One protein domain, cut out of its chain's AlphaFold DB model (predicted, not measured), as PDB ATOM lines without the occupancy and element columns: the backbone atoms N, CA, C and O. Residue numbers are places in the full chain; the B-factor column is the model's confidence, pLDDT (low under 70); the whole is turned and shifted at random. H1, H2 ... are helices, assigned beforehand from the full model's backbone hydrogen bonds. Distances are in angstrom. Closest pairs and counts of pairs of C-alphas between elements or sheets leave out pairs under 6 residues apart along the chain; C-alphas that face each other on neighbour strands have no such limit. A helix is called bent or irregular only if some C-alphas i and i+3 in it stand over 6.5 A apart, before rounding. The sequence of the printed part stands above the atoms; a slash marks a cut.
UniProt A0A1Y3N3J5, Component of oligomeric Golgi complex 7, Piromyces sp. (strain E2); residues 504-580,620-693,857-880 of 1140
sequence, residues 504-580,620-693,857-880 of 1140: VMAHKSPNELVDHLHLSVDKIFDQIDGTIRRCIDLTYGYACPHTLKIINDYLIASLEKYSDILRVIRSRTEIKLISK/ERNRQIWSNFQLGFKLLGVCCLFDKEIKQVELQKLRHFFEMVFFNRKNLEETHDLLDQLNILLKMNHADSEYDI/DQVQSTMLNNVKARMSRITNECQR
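This is residues 504 to 580, 620 to 693 and 857 to 880 of the 1140 residues of the protein "Component of oligomeric Golgi complex 7" of Piromyces sp. (strain E2) (UniProt A0A1Y3N3J5). H1, H2, H3 and H6 lie side by side in a long bundle, and H4 folds back along it. The printed part, all helix, has 175 residues with six named helices, H1 to H6. It is loose, radius of gyration of the C-alphas 19.8 A, spanning 74 by 32 by 25 A.

H1, residues 510 to 539, and H3, residues 620 to 663, each assigned as one helix by hydrogen bonds, are bent: C-alphas 519 and 522 are 6.8 A apart, 651 and 654 6.7 A. Arm H1b, from residue 522, forms a hairpin with H2, residues 544 to 573. H4, residues 669 to 692, and H6, residues 865 to 880, touch H2. H5, residues 857 to 860, only just touches arm H3a, up to residue 651, with 3 pairs of C-alphas within 8 A. In H4, 17 of 20 O i to N i+4 pairs are within hydrogen-bond range.

C-alpha 510 is at (0.884, 29.642, 12.100) and C-alpha 880 at (-5.545, 18.841, 0.307).

The printed part has two cuts: across the first, with 39 residues not printed, C-alphas 580 and 620 are 14.0 A apart, and across the second, with 163 residues not printed, C-alphas 693 and 857 are 22.6 A apart. In pLDDT, 64 residues are under 70.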
ATOM      1  N   VAL A 504       9.954  26.341  21.603       68.50
ATOM      2  CA  VAL A 504      10.053  27.559  20.779       68.50
ATOM      3  C   VAL A 504       9.011  27.561  19.656       68.50
ATOM      4  O   VAL A 504       8.575  28.623  19.223       68.50
ATOM      5  N   MET A 505       8.591  26.387  19.178       73.25
ATOM      6  CA  MET A 505       7.576  26.263  18.125       73.25
ATOM      7  C   MET A 505       6.149  26.259  18.681       73.25
ATOM      8  O   MET A 505       5.238  26.757  18.023       73.25
ATOM      9  N   ALA A 506       5.948  25.790  19.914       70.81
ATOM     10  CA  ALA A 506       4.652  25.812  20.583       70.81
ATOM     11  C   ALA A 506       4.072  27.235  20.694       70.81
ATOM     12  O   ALA A 506       2.867  27.413  20.515       70.81
ATOM     13  N   HIS A 507       4.918  28.245  20.922       70.56
ATOM     14  CA  HIS A 507       4.499  29.639  21.109       70.56
ATOM     15  C   HIS A 507       4.343  30.470  19.821       70.56
ATOM     16  O   HIS A 507       3.775  31.557  19.892       70.56
ATOM     17  N   LYS A 508       4.809  29.988  18.659       81.00
ATOM     18  CA  LYS A 508       4.746  30.727  17.383       81.00
ATOM     19  C   LYS A 508       3.351  30.723  16.753       81.00
ATOM     20  O   LYS A 508       2.616  29.737  16.875       81.00
ATOM     21  N   SER A 509       3.007  31.786  16.023       80.94
ATOM     22  CA  SER A 509       1.796  31.810  15.186       80.94
ATOM     23  C   SER A 509       1.924  30.891  13.955       80.94
ATOM     24  O   SER A 509       3.039  30.541  13.563       80.94
ATOM     25  N   PRO A 510       0.815  30.481  13.300       79.56
ATOM     26  CA  PRO A 510       0.884  29.642  12.100       79.56
ATOM     27  C   PRO A 510       1.708  30.259  10.957       79.56
ATOM     28  O   PRO A 510       2.448  29.536  10.296       79.56
ATOM     29  N   ASN A 511       1.655  31.586  10.779       82.25
ATOM     30  CA  ASN A 511       2.492  32.296   9.803       82.25
ATOM     31  C   ASN A 511       3.983  32.181  10.160       82.25
ATOM     32  O   ASN A 511       4.767  31.720   9.338       82.25
ATOM     33  N   GLU A 512       4.361  32.489  11.406       85.00
ATOM     34  CA  GLU A 512       5.747  32.348  11.889       85.00
ATOM     35  C   GLU A 512       6.272  30.907  11.813       85.00
ATOM     36  O   GLU A 512       7.482  30.699  11.721       85.00
ATOM     37  N   LEU A 513       5.392  29.902  11.885       84.19
ATOM     38  CA  LEU A 513       5.760  28.500  11.689       84.19
ATOM     39  C   LEU A 513       6.105  28.212  10.223       84.19
ATOM     40  O   LEU A 513       7.119  27.564   9.981       84.19
ATOM     41  N   VAL A 514       5.334  28.722   9.257       85.44
ATOM     42  CA  VAL A 514       5.638  28.560   7.820       85.44
ATOM     43  C   VAL A 514       6.846  29.397   7.399       85.44
ATOM     44  O   VAL A 514       7.729  28.883   6.716       85.44
ATOM     45  N   ASP A 515       6.966  30.632   7.886       84.88
ATOM     46  CA  ASP A 515       8.140  31.477   7.639       84.88
ATOM     47  C   ASP A 515       9.413  30.853   8.264       84.88
ATOM     48  O   ASP A 515      10.506  30.935   7.705       84.88
ATOM     49  N   HIS A 516       9.285  30.136   9.389       86.12
ATOM     50  CA  HIS A 516      10.379  29.352   9.972       86.12
ATOM     51  C   HIS A 516      10.692  28.058   9.207       86.12
ATOM     52  O   HIS A 516      11.857  27.664   9.165       86.12
ATOM     53  N   LEU A 517       9.695  27.394   8.608       86.19
ATOM     54  CA  LEU A 517       9.934  26.271   7.696       86.19
ATOM     55  C   LEU A 517      10.737  26.753   6.481       86.19
ATOM     56  O   LEU A 517      11.806  26.206   6.223       86.19
ATOM     57  N   HIS A 518      10.309  27.840   5.830       86.62
ATOM     58  CA  HIS A 518      11.035  28.472   4.722       86.62
ATOM     59  C   HIS A 518      12.495  28.781   5.096       86.62
ATOM     60  O   HIS A 518      13.415  28.345   4.413       86.62
ATOM     61  N   LEU A 519      12.731  29.458   6.226       87.94
ATOM     62  CA  LEU A 519      14.077  29.798   6.722       87.94
ATOM     63  C   LEU A 519      14.873  28.603   7.296       87.94
ATOM     64  O   LEU A 519      15.944  28.804   7.890       87.94
ATOM     65  N   SER A 520      14.350  27.378   7.178       88.31
ATOM     66  CA  SER A 520      15.040  26.137   7.546       88.31
ATOM     67  C   SER A 520      15.512  25.319   6.343       88.31
ATOM     68  O   SER A 520      16.421  24.516   6.532       88.31
ATOM     69  N   VAL A 521      14.961  25.545   5.138       88.69
ATOM     70  CA  VAL A 521      15.321  24.816   3.906       88.69
ATOM     71  C   VAL A 521      16.825  24.944   3.647       88.69
ATOM     72  O   VAL A 521      17.548  23.958   3.778       88.69
ATOM     73  N   ASP A 522      17.315  26.166   3.423       88.25
ATOM     74  CA  ASP A 522      18.728  26.462   3.137       88.25
ATOM     75  C   ASP A 522      19.668  25.806   4.161       88.25
ATOM     76  O   ASP A 522      20.651  25.161   3.811       88.25
ATOM     77  N   LYS A 523      19.310  25.882   5.451       88.25
ATOM     78  CA  LYS A 523      20.114  25.361   6.569       88.25
ATOM     79  C   LYS A 523      20.202  23.835   6.586       88.25
ATOM     80  O   LYS A 523      21.225  23.303   7.014       88.25
ATOM     81  N   ILE A 524      19.149  23.138   6.156       90.12
ATOM     82  CA  ILE A 524      19.131  21.673   6.017       90.12
ATOM     83  C   ILE A 524      20.078  21.261   4.880       90.12
ATOM     84  O   ILE A 524      20.912  20.370   5.063       90.12
ATOM     85  N   PHE A 525      20.029  21.955   3.741       90.00
ATOM     86  CA  PHE A 525      20.881  21.651   2.588       90.00
ATOM     87  C   PHE A 525      22.344  22.107   2.764       90.00
ATOM     88  O   PHE A 525      23.252  21.397   2.326       90.00
ATOM     89  N   ASP A 526      22.603  23.180   3.517       87.81
ATOM     90  CA  ASP A 526      23.939  23.567   4.003       87.81
ATOM     91  C   ASP A 526      24.577  22.476   4.877       87.81
ATOM     92  O   ASP A 526      25.781  22.209   4.774       87.81
ATOM     93  N   GLN A 527      23.795  21.819   5.748       88.12
ATOM     94  CA  GLN A 527      24.327  20.720   6.558       88.12
ATOM     95  C   GLN A 527      24.727  19.521   5.694       88.12
ATOM     96  O   GLN A 527      25.774  18.934   5.973       88.12
ATOM     97  N   ILE A 528      23.964  19.208   4.639       87.50
ATOM     98  CA  ILE A 528      24.259  18.129   3.677       87.50
ATOM     99  C   ILE A 528      25.551  18.421   2.900       87.50
ATOM    100  O   ILE A 528      26.428  17.558   2.819       87.50
ATOM    101  N   ASP A 529      25.734  19.649   2.412       85.38
ATOM    102  CA  ASP A 529      26.997  20.075   1.792       85.38
ATOM    103  C   ASP A 529      28.169  20.000   2.787       85.38
ATOM    104  O   ASP A 529      29.282  19.594   2.438       85.38
ATOM    105  N   GLY A 530      27.917  20.336   4.055       84.94
ATOM    106  CA  GLY A 530      28.843  20.101   5.157       84.94
ATOM    107  C   GLY A 530      29.206  18.620   5.323       84.94
ATOM    108  O   GLY A 530      30.385  18.298   5.432       84.94
ATOM    109  N   THR A 531      28.223  17.717   5.308       87.06
ATOM    110  CA  THR A 531      28.398  16.260   5.441       87.06
ATOM    111  C   THR A 531      29.213  15.667   4.295       87.06
ATOM    112  O   THR A 531      30.126  14.875   4.537       87.06
ATOM    113  N   ILE A 532      28.948  16.091   3.056       83.25
ATOM    114  CA  ILE A 532      29.713  15.681   1.869       83.25
ATOM    115  C   ILE A 532      31.185  16.098   2.020       83.25
ATOM    116  O   ILE A 532      32.079  15.257   1.894       83.25
ATOM    117  N   ARG A 533      31.444  17.364   2.383       83.50
ATOM    118  CA  ARG A 533      32.804  17.876   2.638       83.50
ATOM    119  C   ARG A 533      33.491  17.110   3.778       83.50
ATOM    120  O   ARG A 533      34.598  16.618   3.584       83.50
ATOM    121  N   ARG A 534      32.817  16.910   4.920       85.12
ATOM    122  CA  ARG A 534      33.335  16.154   6.082       85.12
ATOM    123  C   ARG A 534      33.685  14.698   5.741       85.12
ATOM    124  O   ARG A 534      34.712  14.196   6.197       85.12
ATOM    125  N   CYS A 535      32.882  14.030   4.910       82.44
ATOM    126  CA  CYS A 535      33.149  12.664   4.450       82.44
ATOM    127  C   CYS A 535      34.420  12.573   3.589       82.44
ATOM    128  O   CYS A 535      35.235  11.664   3.785       82.44
ATOM    129  N   ILE A 536      34.611  13.519   2.664       74.00
ATOM    130  CA  ILE A 536      35.830  13.617   1.849       74.00
ATOM    131  C   ILE A 536      37.033  13.932   2.749       74.00
ATOM    132  O   ILE A 536      38.030  13.220   2.692       74.00
ATOM    133  N   ASP A 537      36.908  14.933   3.620       75.81
ATOM    134  CA  ASP A 537      37.975  15.424   4.496       75.81
ATOM    135  C   ASP A 537      38.520  14.364   5.466       75.81
ATOM    136  O   ASP A 537      39.729  14.286   5.678       75.81
ATOM    137  N   LEU A 538      37.644  13.562   6.084       77.06
ATOM    138  CA  LEU A 538      38.048  12.582   7.099       77.06
ATOM    139  C   LEU A 538      38.281  11.179   6.530       77.06
ATOM    140  O   LEU A 538      39.052  10.406   7.103       77.06
ATOM    141  N   THR A 539      37.593  10.818   5.439       73.38
ATOM    142  CA  THR A 539      37.567   9.437   4.923       73.38
ATOM    143  C   THR A 539      37.923   9.309   3.444       73.38
ATOM    144  O   THR A 539      37.899   8.194   2.936       73.38
ATOM    145  N   TYR A 540      38.249  10.389   2.727       64.94
ATOM    146  CA  TYR A 540      38.593  10.378   1.292       64.94
ATOM    147  C   TYR A 540      37.528   9.723   0.391       64.94
ATOM    148  O   TYR A 540      37.827   9.271  -0.716       64.94
ATOM    149  N   GLY A 541      36.277   9.647   0.862       63.72
ATOM    150  CA  GLY A 541      35.205   8.926   0.179       63.72
ATOM    151  C   GLY A 541      35.150   7.415   0.452       63.72
ATOM    152  O   GLY A 541      34.485   6.689  -0.289       63.72
ATOM    153  N   TYR A 542      35.821   6.897   1.489       64.62
ATOM    154  CA  TYR A 542      35.621   5.509   1.936       64.62
ATOM    155  C   TYR A 542      34.256   5.307   2.601       64.62
ATOM    156  O   TYR A 542      33.631   4.276   2.362       64.62
ATOM    157  N   ALA A 543      33.741   6.295   3.339       67.56
ATOM    158  CA  ALA A 543      32.426   6.206   3.981       67.56
ATOM    159  C   ALA A 543      31.226   6.484   3.046       67.56
ATOM    160  O   ALA A 543      30.089   6.418   3.506       67.56
ATOM    161  N   CYS A 544      31.454   6.746   1.751       69.88
ATOM    162  CA  CYS A 544      30.447   7.205   0.781       69.88
ATOM    163  C   CYS A 544      29.072   6.486   0.845       69.88
ATOM    164  O   CYS A 544      28.075   7.198   0.974       69.88
ATOM    165  N   PRO A 545      28.962   5.137   0.865       66.50
ATOM    166  CA  PRO A 545      27.664   4.454   0.964       66.50
ATOM    167  C   PRO A 545      26.909   4.803   2.254       66.50
ATOM    168  O   PRO A 545      25.725   5.126   2.230       66.50
ATOM    169  N   HIS A 546      27.617   4.820   3.385       73.69
ATOM    170  CA  HIS A 546      27.051   5.194   4.680       73.69
ATOM    171  C   HIS A 546      26.656   6.677   4.709       73.69
ATOM    172  O   HIS A 546      25.619   7.019   5.263       73.69
ATOM    173  N   THR A 547      27.434   7.556   4.066       79.94
ATOM    174  CA  THR A 547      27.113   8.988   3.936       79.94
ATOM    175  C   THR A 547      25.828   9.224   3.146       79.94
ATOM    176  O   THR A 547      25.016  10.043   3.561       79.94
ATOM    177  N   LEU A 548      25.603   8.483   2.057       77.31
ATOM    178  CA  LEU A 548      24.357   8.558   1.287       77.31
ATOM    179  C   LEU A 548      23.158   8.116   2.130       77.31
ATOM    180  O   LEU A 548      22.159   8.828   2.177       77.31
ATOM    181  N   LYS A 549      23.282   7.006   2.876       80.38
ATOM    182  CA  LYS A 549      22.232   6.597   3.819       80.38
ATOM    183  C   LYS A 549      21.940   7.695   4.851       80.38
ATOM    184  O   LYS A 549      20.781   8.006   5.084       80.38
ATOM    185  N   ILE A 550      22.967   8.320   5.425       84.69
ATOM    186  CA  ILE A 550      22.807   9.395   6.419       84.69
ATOM    187  C   ILE A 550      22.089  10.613   5.833       84.69
ATOM    188  O   ILE A 550      21.260  11.203   6.520       84.69
ATOM    189  N   ILE A 551      22.366  10.973   4.576       85.88
ATOM    190  CA  ILE A 551      21.661  12.055   3.875       85.88
ATOM    191  C   ILE A 551      20.182  11.684   3.671       85.88
ATOM    192  O   ILE A 551      19.316  12.510   3.954       85.88
ATOM    193  N   ASN A 552      19.878  10.442   3.274       84.81
ATOM    194  CA  ASN A 552      18.500   9.951   3.152       84.81
ATOM    195  C   ASN A 552      17.765   9.970   4.506       84.81
ATOM    196  O   ASN A 552      16.699  10.576   4.609       84.81
ATOM    197  N   ASP A 553      18.345   9.362   5.544       85.44
ATOM    198  CA  ASP A 553      17.770   9.283   6.893       85.44
ATOM    199  C   ASP A 553      17.546  10.692   7.488       85.44
ATOM    200  O   ASP A 553      16.512  10.962   8.099       85.44
ATOM    201  N   TYR A 554      18.485  11.623   7.267       89.25
ATOM    202  CA  TYR A 554      18.383  13.025   7.696       89.25
ATOM    203  C   TYR A 554      17.281  13.793   6.953       89.25
ATOM    204  O   TYR A 554      16.490  14.496   7.589       89.25
ATOM    205  N   LEU A 555      17.186  13.639   5.627       88.62
ATOM    206  CA  LEU A 555      16.125  14.259   4.831       88.62
ATOM    207  C   LEU A 555      14.748  13.725   5.244       88.62
ATOM    208  O   LEU A 555      13.847  14.528   5.487       88.62
ATOM    209  N   ILE A 556      14.597  12.410   5.435       88.19
ATOM    210  CA  ILE A 556      13.358  11.796   5.943       88.19
ATOM    211  C   ILE A 556      13.002  12.364   7.327       88.19
ATOM    212  O   ILE A 556      11.888  12.855   7.507       88.19
ATOM    213  N   ALA A 557      13.948  12.403   8.273       88.50
ATOM    214  CA  ALA A 557      13.724  12.965   9.609       88.50
ATOM    215  C   ALA A 557      13.355  14.465   9.585       88.50
ATOM    216  O   ALA A 557      12.589  14.933  10.435       88.50
ATOM    217  N   SER A 558      13.862  15.231   8.614       87.69
ATOM    218  CA  SER A 558      13.473  16.632   8.418       87.69
ATOM    219  C   SER A 558      12.047  16.764   7.862       87.69
ATOM    220  O   SER A 558      11.250  17.531   8.406       87.69
ATOM    221  N   LEU A 559      11.670  15.940   6.877       88.75
ATOM    222  CA  LEU A 559      10.314  15.889   6.323       88.75
ATOM    223  C   LEU A 559       9.282  15.395   7.350       88.75
ATOM    224  O   LEU A 559       8.143  15.863   7.360       88.75
ATOM    225  N   GLU A 560       9.670  14.525   8.284       88.69
ATOM    226  CA  GLU A 560       8.833  14.200   9.442       88.69
ATOM    227  C   GLU A 560       8.538  15.426  10.309       88.69
ATOM    228  O   GLU A 560       7.382  15.624  10.679       88.69
ATOM    229  N   LYS A 561       9.527  16.295  10.586       87.38
ATOM    230  CA  LYS A 561       9.260  17.548  11.316       87.38
ATOM    231  C   LYS A 561       8.335  18.479  10.526       87.38
ATOM    232  O   LYS A 561       7.456  19.086  11.130       87.38
ATOM    233  N   TYR A 562       8.464  18.556   9.200       88.44
ATOM    234  CA  TYR A 562       7.547  19.336   8.358       88.44
ATOM    235  C   TYR A 562       6.109  18.784   8.439       88.44
ATOM    236  O   TYR A 562       5.166  19.550   8.621       88.44
ATOM    237  N   SER A 563       5.940  17.458   8.397       86.81
ATOM    238  CA  SER A 563       4.644  16.772   8.536       86.81
ATOM    239  C   SER A 563       4.039  16.941   9.946       86.81
ATOM    240  O   SER A 563       2.837  17.179  10.073       86.81
ATOM    241  N   ASP A 564       4.853  16.921  11.009       86.00
ATOM    242  CA  ASP A 564       4.421  17.271  12.373       86.00
ATOM    243  C   ASP A 564       3.930  18.727  12.456       86.00
ATOM    244  O   ASP A 564       2.861  19.001  13.005       86.00
ATOM    245  N   ILE A 565       4.684  19.670  11.884       84.56
ATOM    246  CA  ILE A 565       4.348  21.101  11.905       84.56
ATOM    247  C   ILE A 565       3.094  21.379  11.067       84.56
ATOM    248  O   ILE A 565       2.245  22.149  11.509       84.56
ATOM    249  N   LEU A 566       2.901  20.706   9.930       84.06
ATOM    250  CA  LEU A 566       1.665  20.764   9.140       84.06
ATOM    251  C   LEU A 566       0.450  20.263   9.942       84.06
ATOM    252  O   LEU A 566      -0.605  20.895   9.915       84.06
ATOM    253  N   ARG A 567       0.588  19.195  10.739       83.38
ATOM    254  CA  ARG A 567      -0.482  18.735  11.650       83.38
ATOM    255  C   ARG A 567      -0.781  19.753  12.757       83.38
ATOM    256  O   ARG A 567      -1.950  19.979  13.085       83.38
ATOM    257  N   VAL A 568       0.247  20.409  13.300       83.38
ATOM    258  CA  VAL A 568       0.096  21.509  14.273       83.38
ATOM    259  C   VAL A 568      -0.552  22.743  13.638       83.38
ATOM    260  O   VAL A 568      -1.393  23.373  14.271       83.38
ATOM    261  N   ILE A 569      -0.224  23.077  12.388       81.62
ATOM    262  CA  ILE A 569      -0.883  24.149  11.635       81.62
ATOM    263  C   ILE A 569      -2.354  23.791  11.410       81.62
ATOM    264  O   ILE A 569      -3.210  24.544  11.859       81.62
ATOM    265  N   ARG A 570      -2.659  22.624  10.824       79.50
ATOM    266  CA  ARG A 570      -4.032  22.182  10.516       79.50
ATOM    267  C   ARG A 570      -4.942  22.217  11.749       79.50
ATOM    268  O   ARG A 570      -6.014  22.807  11.693       79.50
ATOM    269  N   SER A 571      -4.488  21.680  12.882       77.69
ATOM    270  CA  SER A 571      -5.245  21.702  14.150       77.69
ATOM    271  C   SER A 571      -5.375  23.094  14.794       77.69
ATOM    272  O   SER A 571      -6.279  23.316  15.597       77.69
ATOM    273  N   ARG A 572      -4.516  24.058  14.435       73.56
ATOM    274  CA  ARG A 572      -4.640  25.477  14.826       73.56
ATOM    275  C   ARG A 572      -5.500  26.299  13.863       73.56
ATOM    276  O   ARG A 572      -5.962  27.368  14.255       73.56
ATOM    277  N   THR A 573      -5.695  25.836  12.629       70.31
ATOM    278  CA  THR A 573      -6.409  26.561  11.565       70.31
ATOM    279  C   THR A 573      -7.782  25.986  11.226       70.31
ATOM    280  O   THR A 573      -8.485  26.587  10.412       70.31
ATOM    281  N   GLU A 574      -8.201  24.886  11.864       67.06
ATOM    282  CA  GLU A 574      -9.551  24.315  11.766       67.06
ATOM    283  C   GLU A 574     -10.644  25.391  11.898       67.06
ATOM    284  O   GLU A 574     -10.899  25.946  12.973       67.06
ATOM    285  N   ILE A 575     -11.312  25.681  10.778       60.31
ATOM    286  CA  ILE A 575     -12.399  26.657  10.719       60.31
ATOM    287  C   ILE A 575     -13.615  26.043  11.414       60.31
ATOM    288  O   ILE A 575     -14.207  25.070  10.945       60.31
ATOM    289  N   LYS A 576     -13.988  26.608  12.563       54.41
ATOM    290  CA  LYS A 576     -15.181  26.187  13.302       54.41
ATOM    291  C   LYS A 576     -16.431  26.546  12.491       54.41
ATOM    292  O   LYS A 576     -16.562  27.682  12.044       54.41
ATOM    293  N   LEU A 577     -17.375  25.608  12.390       54.72
ATOM    294  CA  LEU A 577     -18.724  25.848  11.855       54.72
ATOM    295  C   LEU A 577     -19.337  27.133  12.441       54.72
ATOM    296  O   LEU A 577     -19.203  27.382  13.645       54.72
ATOM    297  N   ILE A 578     -20.084  27.892  11.628       50.50
ATOM    298  CA  ILE A 578     -20.745  29.151  12.038       50.50
ATOM    299  C   ILE A 578     -21.564  28.983  13.331       50.50
ATOM    300  O   ILE A 578     -21.600  29.889  14.162       50.50
ATOM    301  N   SER A 579     -22.175  27.814  13.549       50.12
ATOM    302  CA  SER A 579     -22.894  27.478  14.783       50.12
ATOM    303  C   SER A 579     -22.032  27.624  16.045       50.12
ATOM    304  O   SER A 579     -22.477  28.253  17.004       50.12
ATOM    305  N   LYS A 580     -20.781  27.144  16.032       51.94
ATOM    306  CA  LYS A 580     -19.832  27.298  17.150       51.94
ATOM    307  C   LYS A 580     -19.349  28.737  17.311       51.94
ATOM    308  O   LYS A 580     -19.198  29.189  18.440       51.94
ATOM    309  N   GLU A 620     -15.888  38.128   8.419       70.19
ATOM    310  CA  GLU A 620     -14.752  37.616   9.205       70.19
ATOM    311  C   GLU A 620     -14.450  36.141   8.885       70.19
ATOM    312  O   GLU A 620     -13.284  35.759   8.766       70.19
ATOM    313  N   ARG A 621     -15.478  35.316   8.636       69.75
ATOM    314  CA  ARG A 621     -15.293  33.943   8.138       69.75
ATOM    315  C   ARG A 621     -14.576  33.924   6.785       69.75
ATOM    316  O   ARG A 621     -13.612  33.178   6.626       69.75
ATOM    317  N   ASN A 622     -15.015  34.727   5.818       74.12
ATOM    318  CA  ASN A 622     -14.398  34.769   4.488       74.12
ATOM    319  C   ASN A 622     -12.944  35.265   4.560       74.12
ATOM    320  O   ASN A 622     -12.069  34.727   3.882       74.12
ATOM    321  N   ARG A 623     -12.653  36.218   5.456       75.62
ATOM    322  CA  ARG A 623     -11.286  36.639   5.799       75.62
ATOM    323  C   ARG A 623     -10.459  35.499   6.411       75.62
ATOM    324  O   ARG A 623      -9.290  35.357   6.057       75.62
ATOM    325  N   GLN A 624     -11.042  34.656   7.267       76.56
ATOM    326  CA  GLN A 624     -10.361  33.471   7.808       76.56
ATOM    327  C   GLN A 624     -10.094  32.402   6.730       76.56
ATOM    328  O   GLN A 624      -8.998  31.846   6.704       76.56
ATOM    329  N   ILE A 625     -11.043  32.150   5.819       79.62
ATOM    330  CA  ILE A 625     -10.863  31.235   4.676       79.62
ATOM    331  C   ILE A 625      -9.691  31.702   3.802       79.62
ATOM    332  O   ILE A 625      -8.776  30.921   3.548       79.62
ATOM    333  N   TRP A 626      -9.656  32.980   3.413       83.12
ATOM    334  CA  TRP A 626      -8.559  33.515   2.598       83.12
ATOM    335  C   TRP A 626      -7.212  33.557   3.334       83.12
ATOM    336  O   TRP A 626      -6.184  33.262   2.727       83.12
ATOM    337  N   SER A 627      -7.199  33.824   4.644       81.12
ATOM    338  CA  SER A 627      -5.988  33.722   5.478       81.12
ATOM    339  C   SER A 627      -5.444  32.285   5.529       81.12
ATOM    340  O   SER A 627      -4.240  32.064   5.390       81.12
ATOM    341  N   ASN A 628      -6.324  31.285   5.659       83.44
ATOM    342  CA  ASN A 628      -5.941  29.872   5.610       83.44
ATOM    343  C   ASN A 628      -5.462  29.447   4.211       83.44
ATOM    344  O   ASN A 628      -4.486  28.704   4.116       83.44
ATOM    345  N   PHE A 629      -6.096  29.941   3.141       84.88
ATOM    346  CA  PHE A 629      -5.642  29.726   1.764       84.88
ATOM    347  C   PHE A 629      -4.220  30.267   1.566       84.88
ATOM    348  O   PHE A 629      -3.345  29.519   1.143       84.88
ATOM    349  N   GLN A 630      -3.955  31.523   1.947       83.25
ATOM    350  CA  GLN A 630      -2.624  32.135   1.834       83.25
ATOM    351  C   GLN A 630      -1.557  31.381   2.641       83.25
ATOM    352  O   GLN A 630      -0.433  31.206   2.172       83.25
ATOM    353  N   LEU A 631      -1.907  30.891   3.833       84.44
ATOM    354  CA  LEU A 631      -1.019  30.070   4.656       84.44
ATOM    355  C   LEU A 631      -0.714  28.707   4.007       84.44
ATOM    356  O   LEU A 631       0.438  28.276   3.997       84.44
ATOM    357  N   GLY A 632      -1.732  28.040   3.455       83.19
ATOM    358  CA  GLY A 632      -1.570  26.784   2.721       83.19
ATOM    359  C   GLY A 632      -0.737  26.966   1.453       83.19
ATOM    360  O   GLY A 632       0.154  26.166   1.186       83.19
ATOM    361  N   PHE A 633      -0.968  28.058   0.725       83.81
ATOM    362  CA  PHE A 633      -0.232  28.421  -0.482       83.81
ATOM    363  C   PHE A 633       1.252  28.699  -0.192       83.81
ATOM    364  O   PHE A 633       2.119  28.095  -0.820       83.81
ATOM    365  N   LYS A 634       1.563  29.496   0.846       84.62
ATOM    366  CA  LYS A 634       2.943  29.657   1.348       84.62
ATOM    367  C   LYS A 634       3.604  28.309   1.659       84.62
ATOM    368  O   LYS A 634       4.770  28.103   1.333       84.62
ATOM    369  N   LEU A 635       2.878  27.391   2.302       85.69
ATOM    370  CA  LEU A 635       3.409  26.077   2.663       85.69
ATOM    371  C   LEU A 635       3.655  25.185   1.432       85.69
ATOM    372  O   LEU A 635       4.640  24.446   1.407       85.69
ATOM    373  N   LEU A 636       2.819  25.287   0.394       85.19
ATOM    374  CA  LEU A 636       3.049  24.632  -0.896       85.19
ATOM    375  C   LEU A 636       4.295  25.197  -1.600       85.19
ATOM    376  O   LEU A 636       5.102  24.421  -2.109       85.19
ATOM    377  N   GLY A 637       4.523  26.513  -1.525       84.50
ATOM    378  CA  GLY A 637       5.767  27.147  -1.975       84.50
ATOM    379  C   GLY A 637       7.007  26.644  -1.226       84.50
ATOM    380  O   GLY A 637       8.023  26.348  -1.845       84.50
ATOM    381  N   VAL A 638       6.912  26.428   0.090       86.50
ATOM    382  CA  VAL A 638       7.991  25.790   0.871       86.50
ATOM    383  C   VAL A 638       8.248  24.341   0.426       86.50
ATOM    384  O   VAL A 638       9.406  23.928   0.371       86.50
ATOM    385  N   CYS A 639       7.212  23.577   0.060       86.50
ATOM    386  CA  CYS A 639       7.388  22.234  -0.515       86.50
ATOM    387  C   CYS A 639       8.091  22.298  -1.883       86.50
ATOM    388  O   CYS A 639       9.035  21.546  -2.117       86.50
ATOM    389  N   CYS A 640       7.696  23.247  -2.739       86.81
ATOM    390  CA  CYS A 640       8.321  23.494  -4.039       86.81
ATOM    391  C   CYS A 640       9.817  23.844  -3.904       86.81
ATOM    392  O   CYS A 640      10.654  23.222  -4.558       86.81
ATOM    393  N   LEU A 641      10.175  24.763  -2.996       86.44
ATOM    394  CA  LEU A 641      11.570  25.125  -2.703       86.44
ATOM    395  C   LEU A 641      12.395  23.927  -2.207       86.44
ATOM    396  O   LEU A 641      13.521  23.720  -2.657       86.44
ATOM    397  N   PHE A 642      11.838  23.110  -1.311       88.00
ATOM    398  CA  PHE A 642      12.536  21.937  -0.783       88.00
ATOM    399  C   PHE A 642      12.744  20.866  -1.873       88.00
ATOM    400  O   PHE A 642      13.821  20.282  -1.962       88.00
ATOM    401  N   ASP A 643      11.763  20.632  -2.748       85.00
ATOM    402  CA  ASP A 643      11.895  19.715  -3.892       85.00
ATOM    403  C   ASP A 643      12.880  20.228  -4.964       85.00
ATOM    404  O   ASP A 643      13.618  19.445  -5.569       85.00
ATOM    405  N   LYS A 644      12.973  21.551  -5.145       85.75
ATOM    406  CA  LYS A 644      13.987  22.218  -5.981       85.75
ATOM    407  C   LYS A 644      15.406  21.943  -5.465       85.75
ATOM    408  O   LYS A 644      16.271  21.547  -6.249       85.75
ATOM    409  N   GLU A 645      15.627  22.031  -4.150       85.81
ATOM    410  CA  GLU A 645      16.900  21.642  -3.523       85.81
ATOM    411  C   GLU A 645      17.159  20.123  -3.569       85.81
ATOM    412  O   GLU A 645      18.291  19.724  -3.842       85.81
ATOM    413  N   ILE A 646      16.147  19.253  -3.404       83.62
ATOM    414  CA  ILE A 646      16.295  17.792  -3.619       83.62
ATOM    415  C   ILE A 646      16.846  17.520  -5.029       83.62
ATOM    416  O   ILE A 646      17.833  16.796  -5.185       83.62
ATOM    417  N   LYS A 647      16.255  18.142  -6.057       80.19
ATOM    418  CA  LYS A 647      16.704  18.025  -7.455       80.19
ATOM    419  C   LYS A 647      18.126  18.559  -7.649       80.19
ATOM    420  O   LYS A 647      18.918  17.946  -8.368       80.19
ATOM    421  N   GLN A 648      18.497  19.655  -6.982       81.69
ATOM    422  CA  GLN A 648      19.868  20.173  -7.019       81.69
ATOM    423  C   GLN A 648      20.874  19.245  -6.315       81.69
ATOM    424  O   GLN A 648      22.002  19.081  -6.797       81.69
ATOM    425  N   VAL A 649      20.476  18.588  -5.217       78.19
ATOM    426  CA  VAL A 649      21.296  17.577  -4.538       78.19
ATOM    427  C   VAL A 649      21.601  16.406  -5.470       78.19
ATOM    428  O   VAL A 649      22.772  16.063  -5.619       78.19
ATOM    429  N   GLU A 650      20.602  15.833  -6.142       69.38
ATOM    430  CA  GLU A 650      20.813  14.714  -7.074       69.38
ATOM    431  C   GLU A 650      21.679  15.106  -8.277       69.38
ATOM    432  O   GLU A 650      22.709  14.478  -8.539       69.38
ATOM    433  N   LEU A 651      21.281  16.162  -8.995       66.62
ATOM    434  CA  LEU A 651      21.873  16.506 -10.287       66.62
ATOM    435  C   LEU A 651      23.285  17.090 -10.162       66.62
ATOM    436  O   LEU A 651      24.124  16.822 -11.024       66.62
ATOM    437  N   GLN A 652      23.559  17.880  -9.114       71.19
ATOM    438  CA  GLN A 652      24.826  18.603  -8.947       71.19
ATOM    439  C   GLN A 652      25.670  18.051  -7.791       71.19
ATOM    440  O   GLN A 652      26.801  17.611  -8.008       71.19
ATOM    441  N   LYS A 653      25.139  18.075  -6.559       72.00
ATOM    442  CA  LYS A 653      25.934  17.855  -5.335       72.00
ATOM    443  C   LYS A 653      26.405  16.395  -5.222       72.00
ATOM    444  O   LYS A 653      27.593  16.146  -5.011       72.00
ATOM    445  N   LEU A 654      25.515  15.424  -5.454       67.31
ATOM    446  CA  LEU A 654      25.854  13.994  -5.470       67.31
ATOM    447  C   LEU A 654      26.701  13.607  -6.689       67.31
ATOM    448  O   LEU A 654      27.650  12.838  -6.538       67.31
ATOM    449  N   ARG A 655      26.430  14.179  -7.872       64.12
ATOM    450  CA  ARG A 655      27.258  13.989  -9.081       64.12
ATOM    451  C   ARG A 655      28.725  14.338  -8.802       64.12
ATOM    452  O   ARG A 655      29.601  13.496  -8.993       64.12
ATOM    453  N   HIS A 656      28.976  15.524  -8.245       65.19
ATOM    454  CA  HIS A 656      30.321  15.970  -7.879       65.19
ATOM    455  C   HIS A 656      30.950  15.128  -6.750       65.19
ATOM    456  O   HIS A 656      32.136  14.797  -6.806       65.19
ATOM    457  N   PHE A 657      30.161  14.713  -5.750       67.00
ATOM    458  CA  PHE A 657      30.631  13.811  -4.692       67.00
ATOM    459  C   PHE A 657      31.146  12.483  -5.267       67.00
ATOM    460  O   PHE A 657      32.262  12.073  -4.945       67.00
ATOM    461  N   PHE A 658      30.392  11.839  -6.165       63.66
ATOM    462  CA  PHE A 658      30.835  10.608  -6.825       63.66
ATOM    463  C   PHE A 658      32.089  10.823  -7.683       63.66
ATOM    464  O   PHE A 658      33.014  10.016  -7.598       63.66
ATOM    465  N   GLU A 659      32.174  11.916  -8.449       61.34
ATOM    466  CA  GLU A 659      33.380  12.266  -9.216       61.34
ATOM    467  C   GLU A 659      34.627  12.339  -8.319       61.34
ATOM    468  O   GLU A 659      35.646  11.722  -8.635       61.34
ATOM    469  N   MET A 660      34.543  13.002  -7.158       61.00
ATOM    470  CA  MET A 660      35.650  13.066  -6.193       61.00
ATOM    471  C   MET A 660      35.975  11.698  -5.564       61.00
ATOM    472  O   MET A 660      37.149  11.341  -5.432       61.00
ATOM    473  N   VAL A 661      34.957  10.906  -5.205       62.47
ATOM    474  CA  VAL A 661      35.125   9.557  -4.625       62.47
ATOM    475  C   VAL A 661      35.820   8.606  -5.607       62.47
ATOM    476  O   VAL A 661      36.677   7.821  -5.192       62.47
ATOM    477  N   PHE A 662      35.484   8.671  -6.899       59.62
ATOM    478  CA  PHE A 662      36.093   7.824  -7.928       59.62
ATOM    479  C   PHE A 662      37.462   8.344  -8.390       59.62
ATOM    480  O   PHE A 662      38.372   7.534  -8.552       59.62
ATOM    481  N   PHE A 663      37.671   9.662  -8.505       55.84
ATOM    482  CA  PHE A 663      38.985  10.246  -8.823       55.84
ATOM    483  C   PHE A 663      40.074   9.832  -7.818       55.84
ATOM    484  O   PHE A 663      41.213   9.549  -8.197       55.84
ATOM    485  N   ASN A 664      39.716   9.723  -6.535       51.38
ATOM    486  CA  ASN A 664      40.630   9.299  -5.474       51.38
ATOM    487  C   ASN A 664      40.986   7.795  -5.502       51.38
ATOM    488  O   ASN A 664      41.900   7.375  -4.782       51.38
ATOM    489  N   ARG A 665      40.316   6.965  -6.320       54.66
ATOM    490  CA  ARG A 665      40.489   5.500  -6.352       54.66
ATOM    491  C   ARG A 665      41.241   5.031  -7.596       54.66
ATOM    492  O   ARG A 665      40.790   5.171  -8.724       54.66
ATOM    493  N   LYS A 666      42.397   4.401  -7.368       47.59
ATOM    494  CA  LYS A 666      43.314   3.911  -8.421       47.59
ATOM    495  C   LYS A 666      43.207   2.399  -8.687       47.59
ATOM    496  O   LYS A 666      43.861   1.900  -9.598       47.59
ATOM    497  N   ASN A 667      42.412   1.672  -7.895       46.06
ATOM    498  CA  ASN A 667      42.326   0.208  -7.898       46.06
ATOM    499  C   ASN A 667      40.911  -0.275  -8.255       46.06
ATOM    500  O   ASN A 667      39.939   0.130  -7.620       46.06
ATOM    501  N   LEU A 668      40.822  -1.192  -9.227       44.06
ATOM    502  CA  LEU A 668      39.563  -1.704  -9.790       44.06
ATOM    503  C   LEU A 668      38.729  -2.522  -8.784       44.06
ATOM    504  O   LEU A 668      37.516  -2.365  -8.698       44.06
ATOM    505  N   GLU A 669      39.394  -3.360  -7.989       46.31
ATOM    506  CA  GLU A 669      38.793  -4.186  -6.927       46.31
ATOM    507  C   GLU A 669      38.111  -3.304  -5.863       46.31
ATOM    508  O   GLU A 669      36.935  -3.459  -5.557       46.31
ATOM    509  N   GLU A 670      38.797  -2.240  -5.442       50.53
ATOM    510  CA  GLU A 670      38.286  -1.233  -4.502       50.53
ATOM    511  C   GLU A 670      37.195  -0.322  -5.095       50.53
ATOM    512  O   GLU A 670      36.600   0.482  -4.369       50.53
ATOM    513  N   THR A 671      36.972  -0.380  -6.413       52.31
ATOM    514  CA  THR A 671      35.818   0.255  -7.067       52.31
ATOM    515  C   THR A 671      34.627  -0.703  -7.091       52.31
ATOM    516  O   THR A 671      33.508  -0.260  -6.848       52.31
ATOM    517  N   HIS A 672      34.870  -2.003  -7.296       48.66
ATOM    518  CA  HIS A 672      33.861  -3.066  -7.240       48.66
ATOM    519  C   HIS A 672      33.221  -3.171  -5.846       48.66
ATOM    520  O   HIS A 672      32.004  -3.060  -5.742       48.66
ATOM    521  N   ASP A 673      34.032  -3.239  -4.778       54.19
ATOM    522  CA  ASP A 673      33.556  -3.290  -3.381       54.19
ATOM    523  C   ASP A 673      32.572  -2.152  -3.047       54.19
ATOM    524  O   ASP A 673      31.577  -2.347  -2.346       54.19
ATOM    525  N   LEU A 674      32.859  -0.939  -3.538       57.44
ATOM    526  CA  LEU A 674      31.984   0.222  -3.366       57.44
ATOM    527  C   LEU A 674      30.682   0.058  -4.140       57.44
ATOM    528  O   LEU A 674      29.615   0.399  -3.639       57.44
ATOM    529  N   LEU A 675      30.789  -0.400  -5.383       55.97
ATOM    530  CA  LEU A 675      29.671  -0.493  -6.302       55.97
ATOM    531  C   LEU A 675      28.670  -1.555  -5.834       55.97
ATOM    532  O   LEU A 675      27.467  -1.321  -5.909       55.97
ATOM    533  N   ASP A 676      29.154  -2.654  -5.253       55.19
ATOM    534  CA  ASP A 676      28.327  -3.655  -4.576       55.19
ATOM    535  C   ASP A 676      27.636  -3.076  -3.330       55.19
ATOM    536  O   ASP A 676      26.430  -3.257  -3.162       55.19
ATOM    537  N   GLN A 677      28.349  -2.315  -2.488       56.81
ATOM    538  CA  GLN A 677      27.758  -1.652  -1.312       56.81
ATOM    539  C   GLN A 677      26.675  -0.627  -1.695       56.81
ATOM    540  O   GLN A 677      25.620  -0.578  -1.064       56.81
ATOM    541  N   LEU A 678      26.896   0.155  -2.756       60.59
ATOM    542  CA  LEU A 678      25.908   1.093  -3.300       60.59
ATOM    543  C   LEU A 678      24.699   0.360  -3.904       60.59
ATOM    544  O   LEU A 678      23.563   0.770  -3.688       60.59
ATOM    545  N   ASN A 679      24.923  -0.753  -4.608       54.66
ATOM    546  CA  ASN A 679      23.878  -1.600  -5.193       54.66
ATOM    547  C   ASN A 679      23.013  -2.279  -4.108       54.66
ATOM    548  O   ASN A 679      21.798  -2.391  -4.266       54.66
ATOM    549  N   ILE A 680      23.605  -2.667  -2.973       58.91
ATOM    550  CA  ILE A 680      22.869  -3.158  -1.797       58.91
ATOM    551  C   ILE A 680      21.964  -2.059  -1.220       58.91
ATOM    552  O   ILE A 680      20.778  -2.310  -1.020       58.91
ATOM    553  N   LEU A 681      22.475  -0.839  -1.012       56.47
ATOM    554  CA  LEU A 681      21.664   0.277  -0.498       56.47
ATOM    555  C   LEU A 681      20.543   0.688  -1.464       56.47
ATOM    556  O   LEU A 681      19.415   0.893  -1.027       56.47
ATOM    557  N   LEU A 682      20.817   0.735  -2.772       57.44
ATOM    558  CA  LEU A 682      19.796   0.971  -3.799       57.44
ATOM    559  C   LEU A 682      18.660  -0.059  -3.711       57.44
ATOM    560  O   LEU A 682      17.493   0.319  -3.715       57.44
ATOM    561  N   LYS A 683      18.984  -1.351  -3.572       54.41
ATOM    562  CA  LYS A 683      17.980  -2.419  -3.423       54.41
ATOM    563  C   LYS A 683      17.147  -2.292  -2.150       54.41
ATOM    564  O   LYS A 683      15.965  -2.610  -2.193       54.41
ATOM    565  N   MET A 684      17.734  -1.824  -1.046       54.91
ATOM    566  CA  MET A 684      16.985  -1.548   0.186       54.91
ATOM    567  C   MET A 684      16.010  -0.382  -0.023       54.91
ATOM    568  O   MET A 684      14.815  -0.558   0.192       54.91
ATOM    569  N   ASN A 685      16.482   0.746  -0.569       52.19
ATOM    570  CA  ASN A 685      15.628   1.899  -0.875       52.19
ATOM    571  C   ASN A 685      14.469   1.524  -1.822       52.19
ATOM    572  O   ASN A 685      13.331   1.924  -1.590       52.19
ATOM    573  N   HIS A 686      14.734   0.730  -2.867       51.22
ATOM    574  CA  HIS A 686      13.692   0.252  -3.784       51.22
ATOM    575  C   HIS A 686      12.661  -0.658  -3.099       51.22
ATOM    576  O   HIS A 686      11.471  -0.498  -3.357       51.22
ATOM    577  N   ALA A 687      13.086  -1.570  -2.218       45.88
ATOM    578  CA  ALA A 687      12.170  -2.456  -1.499       45.88
ATOM    579  C   ALA A 687      11.232  -1.677  -0.560       45.88
ATOM    580  O   ALA A 687      10.027  -1.922  -0.562       45.88
ATOM    581  N   ASP A 688      11.757  -0.701   0.188       41.59
ATOM    582  CA  ASP A 688      10.943   0.155   1.063       41.59
ATOM    583  C   ASP A 688       9.899   0.958   0.258       41.59
ATOM    584  O   ASP A 688       8.759   1.122   0.694       41.59
ATOM    585  N   SER A 689      10.261   1.405  -0.952       41.59
ATOM    586  CA  SER A 689       9.360   2.146  -1.845       41.59
ATOM    587  C   SER A 689       8.197   1.310  -2.395       41.59
ATOM    588  O   SER A 689       7.161   1.892  -2.706       41.59
ATOM    589  N   GLU A 690       8.327  -0.013  -2.544       34.25
ATOM    590  CA  GLU A 690       7.232  -0.863  -3.051       34.25
ATOM    591  C   GLU A 690       6.135  -1.106  -1.999       34.25
ATOM    592  O   GLU A 690       4.974  -1.313  -2.359       34.25
ATOM    593  N   TYR A 691       6.463  -1.027  -0.702       37.97
ATOM    594  CA  TYR A 691       5.495  -1.240   0.382       37.97
ATOM    595  C   TYR A 691       4.566  -0.040   0.640       37.97
ATOM    596  O   TYR A 691       3.399  -0.252   0.972       37.97
ATOM    597  N   ASP A 692       5.031   1.204   0.468       29.17
ATOM    598  CA  ASP A 692       4.227   2.409   0.773       29.17
ATOM    599  C   ASP A 692       3.242   2.778  -0.369       29.17
ATOM    600  O   ASP A 692       2.295   3.534  -0.162       29.17
ATOM    601  N   ILE A 693       3.403   2.194  -1.569       29.11
ATOM    602  CA  ILE A 693       2.552   2.447  -2.756       29.11
ATOM    603  C   ILE A 693       1.144   1.817  -2.635       29.11
ATOM    604  O   ILE A 693       0.219   2.235  -3.327       29.11
ATOM    605  N   ASP A 857      20.429  10.122 -16.043       31.53
ATOM    606  CA  ASP A 857      19.539  10.789 -15.099       31.53
ATOM    607  C   ASP A 857      18.509   9.823 -14.467       31.53
ATOM    608  O   ASP A 857      18.078  10.056 -13.337       31.53
ATOM    609  N   GLN A 858      18.206   8.674 -15.096       33.47
ATOM    610  CA  GLN A 858      17.374   7.623 -14.476       33.47
ATOM    611  C   GLN A 858      18.069   6.873 -13.323       33.47
ATOM    612  O   GLN A 858      17.389   6.263 -12.502       33.47
ATOM    613  N   VAL A 859      19.402   6.927 -13.205       37.78
ATOM    614  CA  VAL A 859      20.117   6.386 -12.026       37.78
ATOM    615  C   VAL A 859      20.176   7.417 -10.902       37.78
ATOM    616  O   VAL A 859      20.163   7.063  -9.725       37.78
ATOM    617  N   GLN A 860      20.238   8.704 -11.253       42.34
ATOM    618  CA  GLN A 860      20.213   9.783 -10.266       42.34
ATOM    619  C   GLN A 860      18.823   9.915  -9.636       42.34
ATOM    620  O   GLN A 860      18.732  10.175  -8.440       42.34
ATOM    621  N   SER A 861      17.755   9.643 -10.396       45.62
ATOM    622  CA  SER A 861      16.382   9.762  -9.907       45.62
ATOM    623  C   SER A 861      16.023   8.792  -8.770       45.62
ATOM    624  O   SER A 861      15.159   9.138  -7.964       45.62
ATOM    625  N   THR A 862      16.663   7.619  -8.668       52.12
ATOM    626  CA  THR A 862      16.249   6.565  -7.722       52.12
ATOM    627  C   THR A 862      16.879   6.659  -6.333       52.12
ATOM    628  O   THR A 862      16.316   6.118  -5.377       52.12
ATOM    629  N   MET A 863      18.010   7.356  -6.163       60.22
ATOM    630  CA  MET A 863      18.726   7.365  -4.876       60.22
ATOM    631  C   MET A 863      17.943   8.030  -3.738       60.22
ATOM    632  O   MET A 863      18.021   7.549  -2.603       60.22
ATOM    633  N   LEU A 864      17.159   9.074  -4.034       71.81
ATOM    634  CA  LEU A 864      16.300   9.755  -3.059       71.81
ATOM    635  C   LEU A 864      14.811   9.378  -3.199       71.81
ATOM    636  O   LEU A 864      13.962  10.117  -2.703       71.81
ATOM    637  N   ASN A 865      14.463   8.244  -3.828       72.44
ATOM    638  CA  ASN A 865      13.062   7.830  -4.041       72.44
ATOM    639  C   ASN A 865      12.202   7.902  -2.767       72.44
ATOM    640  O   ASN A 865      11.117   8.474  -2.796       72.44
ATOM    641  N   ASN A 866      12.710   7.421  -1.630       75.12
ATOM    642  CA  ASN A 866      11.972   7.441  -0.360       75.12
ATOM    643  C   ASN A 866      11.745   8.879   0.155       75.12
ATOM    644  O   ASN A 866      10.705   9.179   0.738       75.12
ATOM    645  N   VAL A 867      12.681   9.797  -0.121       82.00
ATOM    646  CA  VAL A 867      12.535  11.234   0.175       82.00
ATOM    647  C   VAL A 867      11.485  11.861  -0.747       82.00
ATOM    648  O   VAL A 867      10.625  12.597  -0.272       82.00
ATOM    649  N   LYS A 868      11.496  11.527  -2.045       81.62
ATOM    650  CA  LYS A 868      10.518  12.006  -3.040       81.62
ATOM    651  C   LYS A 868       9.104  11.507  -2.760       81.62
ATOM    652  O   LYS A 868       8.168  12.296  -2.811       81.62
ATOM    653  N   ALA A 869       8.942  10.236  -2.394       80.25
ATOM    654  CA  ALA A 869       7.661   9.678  -1.964       80.25
ATOM    655  C   ALA A 869       7.140  10.400  -0.708       80.25
ATOM    656  O   ALA A 869       5.984  10.827  -0.662       80.25
ATOM    657  N   ARG A 870       8.012  10.641   0.285       81.50
ATOM    658  CA  ARG A 870       7.654  11.397   1.496       81.50
ATOM    659  C   ARG A 870       7.326  12.868   1.202       81.50
ATOM    660  O   ARG A 870       6.415  13.400   1.836       81.50
ATOM    661  N   MET A 871       8.015  13.496   0.246       86.38
ATOM    662  CA  MET A 871       7.747  14.859  -0.230       86.38
ATOM    663  C   MET A 871       6.414  14.949  -0.979       86.38
ATOM    664  O   MET A 871       5.602  15.809  -0.657       86.38
ATOM    665  N   SER A 872       6.148  14.035  -1.915       84.31
ATOM    666  CA  SER A 872       4.863  13.928  -2.621       84.31
ATOM    667  C   SER A 872       3.711  13.768  -1.626       84.31
ATOM    668  O   SER A 872       2.752  14.531  -1.652       84.31
ATOM    669  N   ARG A 873       3.860  12.895  -0.621       84.94
ATOM    670  CA  ARG A 873       2.877  12.745   0.464       84.94
ATOM    671  C   ARG A 873       2.619  14.043   1.240       84.94
ATOM    672  O   ARG A 873       1.465  14.345   1.529       84.94
ATOM    673  N   ILE A 874       3.655  14.816   1.575       85.19
ATOM    674  CA  ILE A 874       3.498  16.113   2.263       85.19
ATOM    675  C   ILE A 874       2.868  17.152   1.328       85.19
ATOM    676  O   ILE A 874       1.970  17.877   1.741       85.19
ATOM    677  N   THR A 875       3.265  17.168   0.057       86.31
ATOM    678  CA  THR A 875       2.680  18.014  -0.993       86.31
ATOM    679  C   THR A 875       1.185  17.740  -1.142       86.31
ATOM    680  O   THR A 875       0.398  18.681  -1.148       86.31
ATOM    681  N   ASN A 876       0.772  16.473  -1.126       85.38
ATOM    682  CA  ASN A 876      -0.631  16.064  -1.159       85.38
ATOM    683  C   ASN A 876      -1.370  16.455   0.136       85.38
ATOM    684  O   ASN A 876      -2.515  16.901   0.070       85.38
ATOM    685  N   GLU A 877      -0.736  16.357   1.315       82.69
ATOM    686  CA  GLU A 877      -1.296  16.871   2.580       82.69
ATOM    687  C   GLU A 877      -1.495  18.410   2.534       82.69
ATOM    688  O   GLU A 877      -2.522  18.906   3.010       82.69
ATOM    689  N   CYS A 878      -0.580  19.163   1.902       85.31
ATOM    690  CA  CYS A 878      -0.667  20.616   1.683       85.31
ATOM    691  C   CYS A 878      -1.737  21.002   0.647       85.31
ATOM    692  O   CYS A 878      -2.608  21.823   0.936       85.31
ATOM    693  N   GLN A 879      -1.716  20.387  -0.538       86.38
ATOM    694  CA  GLN A 879      -2.709  20.590  -1.597       86.38
ATOM    695  C   GLN A 879      -4.119  20.276  -1.095       86.38
ATOM    696  O   GLN A 879      -5.049  21.047  -1.325       86.38
ATOM    697  N   ARG A 880      -4.274  19.192  -0.326       84.75
ATOM    698  CA  ARG A 880      -5.545  18.841   0.307       84.75
ATOM    699  C   ARG A 880      -5.968  19.848   1.375       84.75
ATOM    700  O   ARG A 880      -7.153  20.117   1.474       84.75
TER     701      ARG A 880